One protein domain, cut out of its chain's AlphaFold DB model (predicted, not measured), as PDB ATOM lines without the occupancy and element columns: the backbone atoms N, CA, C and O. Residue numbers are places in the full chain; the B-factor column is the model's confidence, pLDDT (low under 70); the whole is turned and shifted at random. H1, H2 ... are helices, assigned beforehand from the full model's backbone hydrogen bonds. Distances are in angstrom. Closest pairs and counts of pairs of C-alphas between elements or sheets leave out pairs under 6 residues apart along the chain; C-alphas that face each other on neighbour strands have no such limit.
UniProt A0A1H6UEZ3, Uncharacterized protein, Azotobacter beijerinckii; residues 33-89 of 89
ATOM      1  N   GLU A  33     220.975 218.165 347.379       56.12
ATOM      2  CA  GLU A  33     221.947 218.649 346.425       56.12
ATOM      3  C   GLU A  33     223.063 217.619 346.306       56.12
ATOM      4  O   GLU A  33     223.405 216.963 347.297       56.12
ATOM      5  N   PRO A  34     223.642 217.475 345.103       63.09
ATOM      6  CA  PRO A  34     224.860 216.702 344.934       63.09
ATOM      7  C   PRO A  34     225.906 217.190 345.938       63.09
ATOM      8  O   PRO A  34     225.988 218.389 346.211       63.09
ATOM      9  N   ASP A  35     226.687 216.267 346.496       72.12
ATOM     10  CA  ASP A  35     227.735 216.593 347.461       72.12
ATOM     11  C   ASP A  35     228.840 217.422 346.787       72.12
ATOM     12  O   ASP A  35     229.821 216.906 346.248       72.12
ATOM     13  N   LEU A  36     228.643 218.742 346.776       75.38
ATOM     14  CA  LEU A  36     229.563 219.706 346.184       75.38
ATOM     15  C   LEU A  36     230.897 219.737 346.932       75.38
ATOM     16  O   LEU A  36     231.885 220.174 346.346       75.38
ATOM     17  N   ASP A  37     230.945 219.268 348.186       74.81
ATOM     18  CA  ASP A  37     232.180 219.193 348.964       74.81
ATOM     19  C   ASP A  37     233.111 218.077 348.445       74.81
ATOM     20  O   ASP A  37     234.328 218.226 348.570       74.81
ATOM     21  N   ALA A  38     232.586 217.047 347.770       77.06
ATOM     22  CA  ALA A  38     233.372 215.965 347.163       77.06
ATOM     23  C   ALA A  38     233.937 216.294 345.763       77.06
ATOM     24  O   ALA A  38     234.863 215.631 345.295       77.06
ATOM     25  N   VAL A  39     233.404 217.311 345.077       80.81
ATOM     26  CA  VAL A  39     233.809 217.675 343.706       80.81
ATOM     27  C   VAL A  39     234.998 218.636 343.733       80.81
ATOM     28  O   VAL A  39     234.970 219.619 344.467       80.81
ATOM     29  N   GLY A  40     236.037 218.398 342.927       84.25
ATOM     30  CA  GLY A  40     237.181 219.314 342.793       84.25
ATOM     31  C   GLY A  40     236.789 220.712 342.288       84.25
ATOM     32  O   GLY A  40     235.690 220.905 341.774       84.25
ATOM     33  N   ASP A  41     237.680 221.697 342.431       83.62
ATOM     34  CA  ASP A  41     237.377 223.088 342.045       83.62
ATOM     35  C   ASP A  41     237.047 223.213 340.540       83.62
ATOM     36  O   ASP A  41     236.151 223.972 340.179       83.62
ATOM     37  N   ASP A  42     237.667 222.396 339.681       82.19
ATOM     38  CA  ASP A  42     237.414 222.390 338.231       82.19
ATOM     39  C   ASP A  42     235.999 221.890 337.886       82.19
ATOM     40  O   ASP A  42     235.297 222.480 337.067       82.19
ATOM     41  N   GLY A  43     235.531 220.838 338.569       83.75
ATOM     42  CA  GLY A  43     234.176 220.303 338.391       83.75
ATOM     43  C   GLY A  43     233.093 221.146 339.072       83.75
ATOM     44  O   GLY A  43     231.908 221.034 338.754       83.75
ATOM     45  N   LEU A  44     233.476 222.018 340.009       87.25
ATOM     46  CA  LEU A  44     232.541 222.876 340.734       87.25
ATOM     47  C   LEU A  44     231.918 223.946 339.828       87.25
ATOM     48  O   LEU A  44     230.797 224.385 340.094       87.25
ATOM     49  N   PHE A  45     232.611 224.337 338.760       88.12
ATOM     50  CA  PHE A  45     232.169 225.366 337.817       88.12
ATOM     51  C   PHE A  45     231.845 224.825 336.420       88.12
ATOM     52  O   PHE A  45     231.514 225.614 335.536       88.12
ATOM     53  N   ASP A  46     231.892 223.507 336.216       90.19
ATOM     54  CA  ASP A  46     231.525 222.907 334.934       90.19
ATOM     55  C   ASP A  46     230.068 223.239 334.571       90.19
ATOM     56  O   ASP A  46     229.173 223.155 335.414       90.19
ATOM     57  N   GLY A  47     229.832 223.684 333.334       86.69
ATOM     58  CA  GLY A  47     228.514 224.138 332.883       86.69
ATOM     59  C   GLY A  47     227.992 225.424 333.548       86.69
ATOM     60  O   GLY A  47     226.777 225.614 333.611       86.69
ATOM     61  N   TRP A  48     228.872 226.317 334.032       89.69
ATOM     62  CA  TRP A  48     228.519 227.547 334.770       89.69
ATOM     63  C   TRP A  48     227.372 228.373 334.161       89.69
ATOM     64  O   TRP A  48     226.491 228.863 334.882       89.69
ATOM     65  N   ASP A  49     227.361 228.507 332.835       91.19
ATOM     66  CA  ASP A  49     226.359 229.289 332.110       91.19
ATOM     67  C   ASP A  49     224.949 228.691 332.217       91.19
ATOM     68  O   ASP A  49     223.973 229.439 332.212       91.19
ATOM     69  N   GLY A  50     224.839 227.374 332.418       91.00
ATOM     70  CA  GLY A  50     223.574 226.663 332.601       91.00
ATOM     71  C   GLY A  50     222.971 226.787 334.002       91.00
ATOM     72  O   GLY A  50     221.806 226.447 334.192       91.00
ATOM     73  N   PHE A  51     223.726 227.286 334.985       89.31
ATOM     74  CA  PHE A  51     223.236 227.405 336.357       89.31
ATOM     75  C   PHE A  51     222.348 228.626 336.576       89.31
ATOM     76  O   PHE A  51     222.627 229.738 336.117       89.31
ATOM     77  N   THR A  52     221.325 228.434 337.400       90.94
ATOM     78  CA  THR A  52     220.529 229.517 337.973       90.94
ATOM     79  C   THR A  52     221.371 230.370 338.927       90.94
ATOM     80  O   THR A  52     222.401 229.946 339.462       90.94
ATOM     81  N   SER A  53     220.917 231.593 339.213       89.19
ATOM     82  CA  SER A  53     221.601 232.484 340.164       89.19
ATOM     83  C   SER A  53     221.750 231.868 341.564       89.19
ATOM     84  O   SER A  53     222.755 232.106 342.239       89.19
ATOM     85  N   GLY A  54     220.787 231.044 341.990       88.56
ATOM     86  CA  GLY A  54     220.827 230.319 343.259       88.56
ATOM     87  C   GLY A  54     221.940 229.273 343.306       88.56
ATOM     88  O   GLY A  54     222.742 229.274 344.237       88.56
ATOM     89  N   GLU A  55     222.037 228.424 342.283       89.06
ATOM     90  CA  GLU A  55     223.070 227.383 342.183       89.06
ATOM     91  C   GLU A  55     224.474 227.985 342.102       89.06
ATOM     92  O   GLU A  55     225.382 227.553 342.815       89.06
ATOM     93  N   ARG A  56     224.640 229.056 341.312       89.25
ATOM     94  CA  ARG A  56     225.901 229.807 341.232       89.25
ATOM     95  C   ARG A  56     226.334 230.329 342.598       89.25
ATOM     96  O   ARG A  56     227.495 230.178 342.975       89.25
ATOM     97  N   LYS A  57     225.406 230.904 343.373       91.19
ATOM     98  CA  LYS A  57     225.694 231.422 344.720       91.19
ATOM     99  C   LYS A  57     226.139 230.315 345.675       91.19
ATOM    100  O   LYS A  57     227.073 230.525 346.447       91.19
ATOM    101  N   LYS A  58     225.502 229.143 345.619       88.75
ATOM    102  CA  LYS A  58     225.869 227.996 346.461       88.75
ATOM    103  C   LYS A  58     227.250 227.448 346.111       88.75
ATOM    104  O   LYS A  58     228.089 227.319 346.997       88.75
ATOM    105  N   ARG A  59     227.519 227.218 344.822       90.25
ATOM    106  CA  ARG A  59     228.833 226.763 344.333       90.25
ATOM    107  C   ARG A  59     229.940 227.756 344.692       90.25
ATOM    108  O   ARG A  59     230.983 227.361 345.206       90.25
ATOM    109  N   LEU A  60     229.680 229.057 344.544       91.44
ATOM    110  CA  LEU A  60     230.620 230.097 344.959       91.44
ATOM    111  C   LEU A  60     230.883 230.079 346.473       91.44
ATOM    112  O   LEU A  60     232.025 230.251 346.892       91.44
ATOM    113  N   ALA A  61     229.860 229.855 347.302       91.06
ATOM    114  CA  ALA A  61     230.030 229.767 348.751       91.06
ATOM    115  C   ALA A  61     230.917 228.576 349.159       91.06
ATOM    116  O   ALA A  61     231.785 228.731 350.021       91.06
ATOM    117  N   VAL A  62     230.753 227.418 348.506       91.00
ATOM    118  CA  VAL A  62     231.619 226.239 348.700       91.00
ATOM    119  C   VAL A  62     233.063 226.571 348.326       91.00
ATOM    120  O   VAL A  62     233.972 226.383 349.136       91.00
ATOM    121  N   TYR A  63     233.276 227.156 347.147       91.19
ATOM    122  CA  TYR A  63     234.608 227.564 346.705       91.19
ATOM    123  C   TYR A  63     235.272 228.539 347.687       91.19
ATOM    124  O   TYR A  63     236.404 228.329 348.124       91.19
ATOM    125  N   GLN A  64     234.550 229.579 348.109       92.06
ATOM    126  CA  GLN A  64     235.052 230.557 349.076       92.06
ATOM    127  C   GLN A  64     235.431 229.910 350.409       92.06
ATOM    128  O   GLN A  64     236.458 230.265 350.992       92.06
ATOM    129  N   ARG A  65     234.636 228.952 350.895       91.12
ATOM    130  CA  ARG A  65     234.945 228.197 352.114       91.12
ATOM    131  C   ARG A  65     236.264 227.434 351.973       91.12
ATOM    132  O   ARG A  65     237.098 227.525 352.871       91.12
ATOM    133  N   ARG A  66     236.483 226.746 350.849       91.06
ATOM    134  CA  ARG A  66     237.728 226.006 350.574       91.06
ATOM    135  C   ARG A  66     238.941 226.916 350.481       91.06
ATOM    136  O   ARG A  66     239.967 226.636 351.091       91.06
ATOM    137  N   VAL A  67     238.816 228.029 349.761       92.56
ATOM    138  CA  VAL A  67     239.891 229.021 349.647       92.56
ATOM    139  C   VAL A  67     240.282 229.544 351.028       92.56
ATOM    140  O   VAL A  67     241.464 229.549 351.361       92.56
ATOM    141  N   ARG A  68     239.305 229.906 351.868       92.69
ATOM    142  CA  ARG A  68     239.578 230.351 353.243       92.69
ATOM    143  C   ARG A  68     240.241 229.269 354.092       92.69
ATOM    144  O   ARG A  68     241.142 229.592 354.856       92.69
ATOM    145  N   ALA A  69     239.826 228.009 353.958       93.56
ATOM    146  CA  ALA A  69     240.449 226.898 354.677       93.56
ATOM    147  C   ALA A  69     241.927 226.730 354.285       93.56
ATOM    148  O   ALA A  69     242.782 226.691 355.165       93.56
ATOM    149  N   ARG A  70     242.235 226.748 352.979       94.12
ATOM    150  CA  ARG A  70     243.617 226.680 352.476       94.12
ATOM    151  C   ARG A  70     244.474 227.837 352.992       94.12
ATOM    152  O   ARG A  70     245.595 227.609 353.432       94.12
ATOM    153  N   ILE A  71     243.941 229.061 352.987       93.94
ATOM    154  CA  ILE A  71     244.641 230.234 353.536       93.94
ATOM    155  C   ILE A  71     244.922 230.035 355.028       93.94
ATOM    156  O   ILE A  71     246.058 230.197 355.461       93.94
ATOM    157  N   ALA A  72     243.926 229.615 355.811       95.12
ATOM    158  CA  ALA A  72     244.100 229.388 357.242       95.12
ATOM    159  C   ALA A  72     245.143 228.295 357.544       95.12
ATOM    160  O   ALA A  72     245.901 228.404 358.507       95.12
ATOM    161  N   GLU A  73     245.206 227.237 356.733       95.69
ATOM    162  CA  GLU A  73     246.235 226.198 356.841       95.69
ATOM    163  C   GLU A  73     247.631 226.733 356.509       95.69
ATOM    164  O   GLU A  73     248.577 226.478 357.258       95.69
ATOM    165  N   GLN A  74     247.757 227.519 355.436       95.88
ATOM    166  CA  GLN A  74     249.016 228.165 355.060       95.88
ATOM    167  C   GLN A  74     249.509 229.126 356.147       95.88
ATOM    168  O   GLN A  74     250.679 229.077 356.525       95.88
ATOM    169  N   GLU A  75     248.622 229.952 356.700       96.56
ATOM    170  CA  GLU A  75     248.945 230.867 357.798       96.56
ATOM    171  C   GLU A  75     249.398 230.108 359.049       96.56
ATOM    172  O   GLU A  75     250.404 230.465 359.662       96.56
ATOM    173  N   ARG A  76     248.708 229.019 359.412       94.94
ATOM    174  CA  ARG A  76     249.109 228.155 360.534       94.94
ATOM    175  C   ARG A  76     250.488 227.546 360.318       94.94
ATOM    176  O   ARG A  76     251.306 227.578 361.236       94.94
ATOM    177  N   ALA A  77     250.752 227.006 359.130       95.50
ATOM    178  CA  ALA A  77     252.050 226.431 358.795       95.50
ATOM    179  C   ALA A  77     253.162 227.489 358.877       95.50
ATOM    180  O   ALA A  77     254.200 227.251 359.496       95.50
ATOM    181  N   TRP A  78     252.921 228.682 358.333       95.94
ATOM    182  CA  TRP A  78     253.856 229.801 358.416       95.94
ATOM    183  C   TRP A  78     254.133 230.225 359.869       95.94
ATOM    184  O   TRP A  78     255.292 230.385 360.261       95.94
ATOM    185  N   LEU A  79     253.092 230.335 360.703       96.38
ATOM    186  CA  LEU A  79     253.227 230.662 362.126       96.38
ATOM    187  C   LEU A  79     254.029 229.605 362.893       96.38
ATOM    188  O   LEU A  79     254.863 229.956 363.725       96.38
ATOM    189  N   GLN A  80     253.809 228.319 362.614       95.38
ATOM    190  CA  GLN A  80     254.555 227.233 363.257       95.38
ATOM    191  C   GLN A  80     256.053 227.295 362.945       95.38
ATOM    192  O   GLN A  80     256.871 227.084 363.843       95.38
ATOM    193  N   VAL A  81     256.419 227.605 361.698       95.81
ATOM    194  CA  VAL A  81     257.823 227.791 361.304       95.81
ATOM    195  C   VAL A  81     258.437 228.955 362.077       95.81
ATOM    196  O   VAL A  81     259.455 228.769 362.744       95.81
ATOM    197  N   ARG A  82     257.772 230.116 362.085       94.50
ATOM    198  CA  ARG A  82     258.227 231.311 362.813       94.50
ATOM    199  C   ARG A  82     258.401 231.062 364.310       94.50
ATOM    200  O   ARG A  82     259.416 231.445 364.880       94.50
ATOM    201  N   LEU A  83     257.446 230.396 364.961       95.19
ATOM    202  CA  LEU A  83     257.545 230.059 366.387       95.19
ATOM    203  C   LEU A  83     258.748 229.158 366.682       95.19
ATOM    204  O   LEU A  83     259.441 229.358 367.677       95.19
ATOM    205  N   ARG A  84     259.023 228.182 365.809       93.38
ATOM    206  CA  ARG A  84     260.191 227.305 365.944       93.38
ATOM    207  C   ARG A  84     261.506 228.067 365.769       93.38
ATOM    208  O   ARG A  84     262.482 227.705 366.415       93.38
ATOM    209  N   GLU A  85     261.550 229.076 364.903       93.44
ATOM    210  CA  GLU A  85     262.716 229.955 364.759       93.44
ATOM    211  C   GLU A  85     262.952 230.780 366.026       93.44
ATOM    212  O   GLU A  85     264.068 230.779 366.537       93.44
ATOM    213  N   TYR A  86     261.904 231.395 366.590       91.06
ATOM    214  CA  TYR A  86     262.013 232.139 367.851       91.06
ATOM    215  C   TYR A  86     262.444 231.262 369.031       91.06
ATOM    216  O   TYR A  86     263.183 231.729 369.881       91.06
ATOM    217  N   ALA A  87     262.018 229.998 369.084       86.88
ATOM    218  CA  ALA A  87     262.401 229.076 370.157       86.88
ATOM    219  C   ALA A  87     263.863 228.586 370.082       86.88
ATOM    220  O   ALA A  87     264.320 227.908 370.999       86.88
ATOM    221  N   LYS A  88     264.572 228.847 368.976       84.25
ATOM    222  CA  LYS A  88     265.976 228.450 368.777       84.25
ATOM    223  C   LYS A  88     266.981 229.565 369.090       84.25
ATOM    224  O   LYS A  88     268.172 229.262 369.137       84.25
ATOM    225  N   GLY A  89     266.521 230.810 369.227       66.56
ATOM    226  CA  GLY A  89     267.321 231.962 369.663       66.56
ATOM    227  C   GLY A  89     267.123 232.233 371.144       66.56
ATOM    228  O   GLY A  89     268.080 232.753 371.752       66.56
TER     229      GLY A  89
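What this domain is: This is residues 33 to 89 of the 89 residues of an uncharacterized protein of Azotobacter beijerinckii (UniProt A0A1H6UEZ3). What is the main picture? One long helix, H2, makes the length of the model, and near its first end the stretch before it, with the short helix H1, folds back beside it as a small head. Residues 68 to 89, of which 68 to 86 belong to H2, stick out from this head as a long arm. What is it made of? The printed part has 57 residues with two named helices, H1 then H2, and no named strand; its class is all helix. How compact is it? The whole is extended, with a radius of gyration of the C-alphas of 17.3 A, and the C-alphas span 58 by 17 by 17 A.

Where its parts are: Where does the longest helix run? H2 holds residues 53 to 86, from C-alpha 53 at (221.601, 232.484, 340.164) to C-alpha 86 at (262.013, 232.139, 367.851), 49.0 A in length. Where is the other helix? H1 holds residues 41 to 44, and begins with C-alpha 41 at (237.377, 223.088, 342.045); its first and last C-alphas are 5.0 A apart.

How they stand to each other: How does H2 meet H1? They only just touch, with 3 pairs of C-alphas within 8 A, and H2 does so with residues 59 to 63 alone. The closest C-alphas of the two are those of Leu 44 and Arg 59, 6.5 A apart. What do the backbones show? In H2 every O i to N i+4 pair is within hydrogen-bond range; H1, with 4 residues, is too short for such a pair, and its 1 pair of O i and N i+3 is within range.

The domain as a whole: How large is it? The two C-alphas farthest apart are those of Gly 50 and Gly 89, 57.6 A. Is there a cut or a long link? The printed part has no cut, and the link from H1 to H2, with 8 residues, is short. Where is confidence low? The mean pLDDT of the printed part is 88.3, and residues 33 to 34 and residue 89 are under 70.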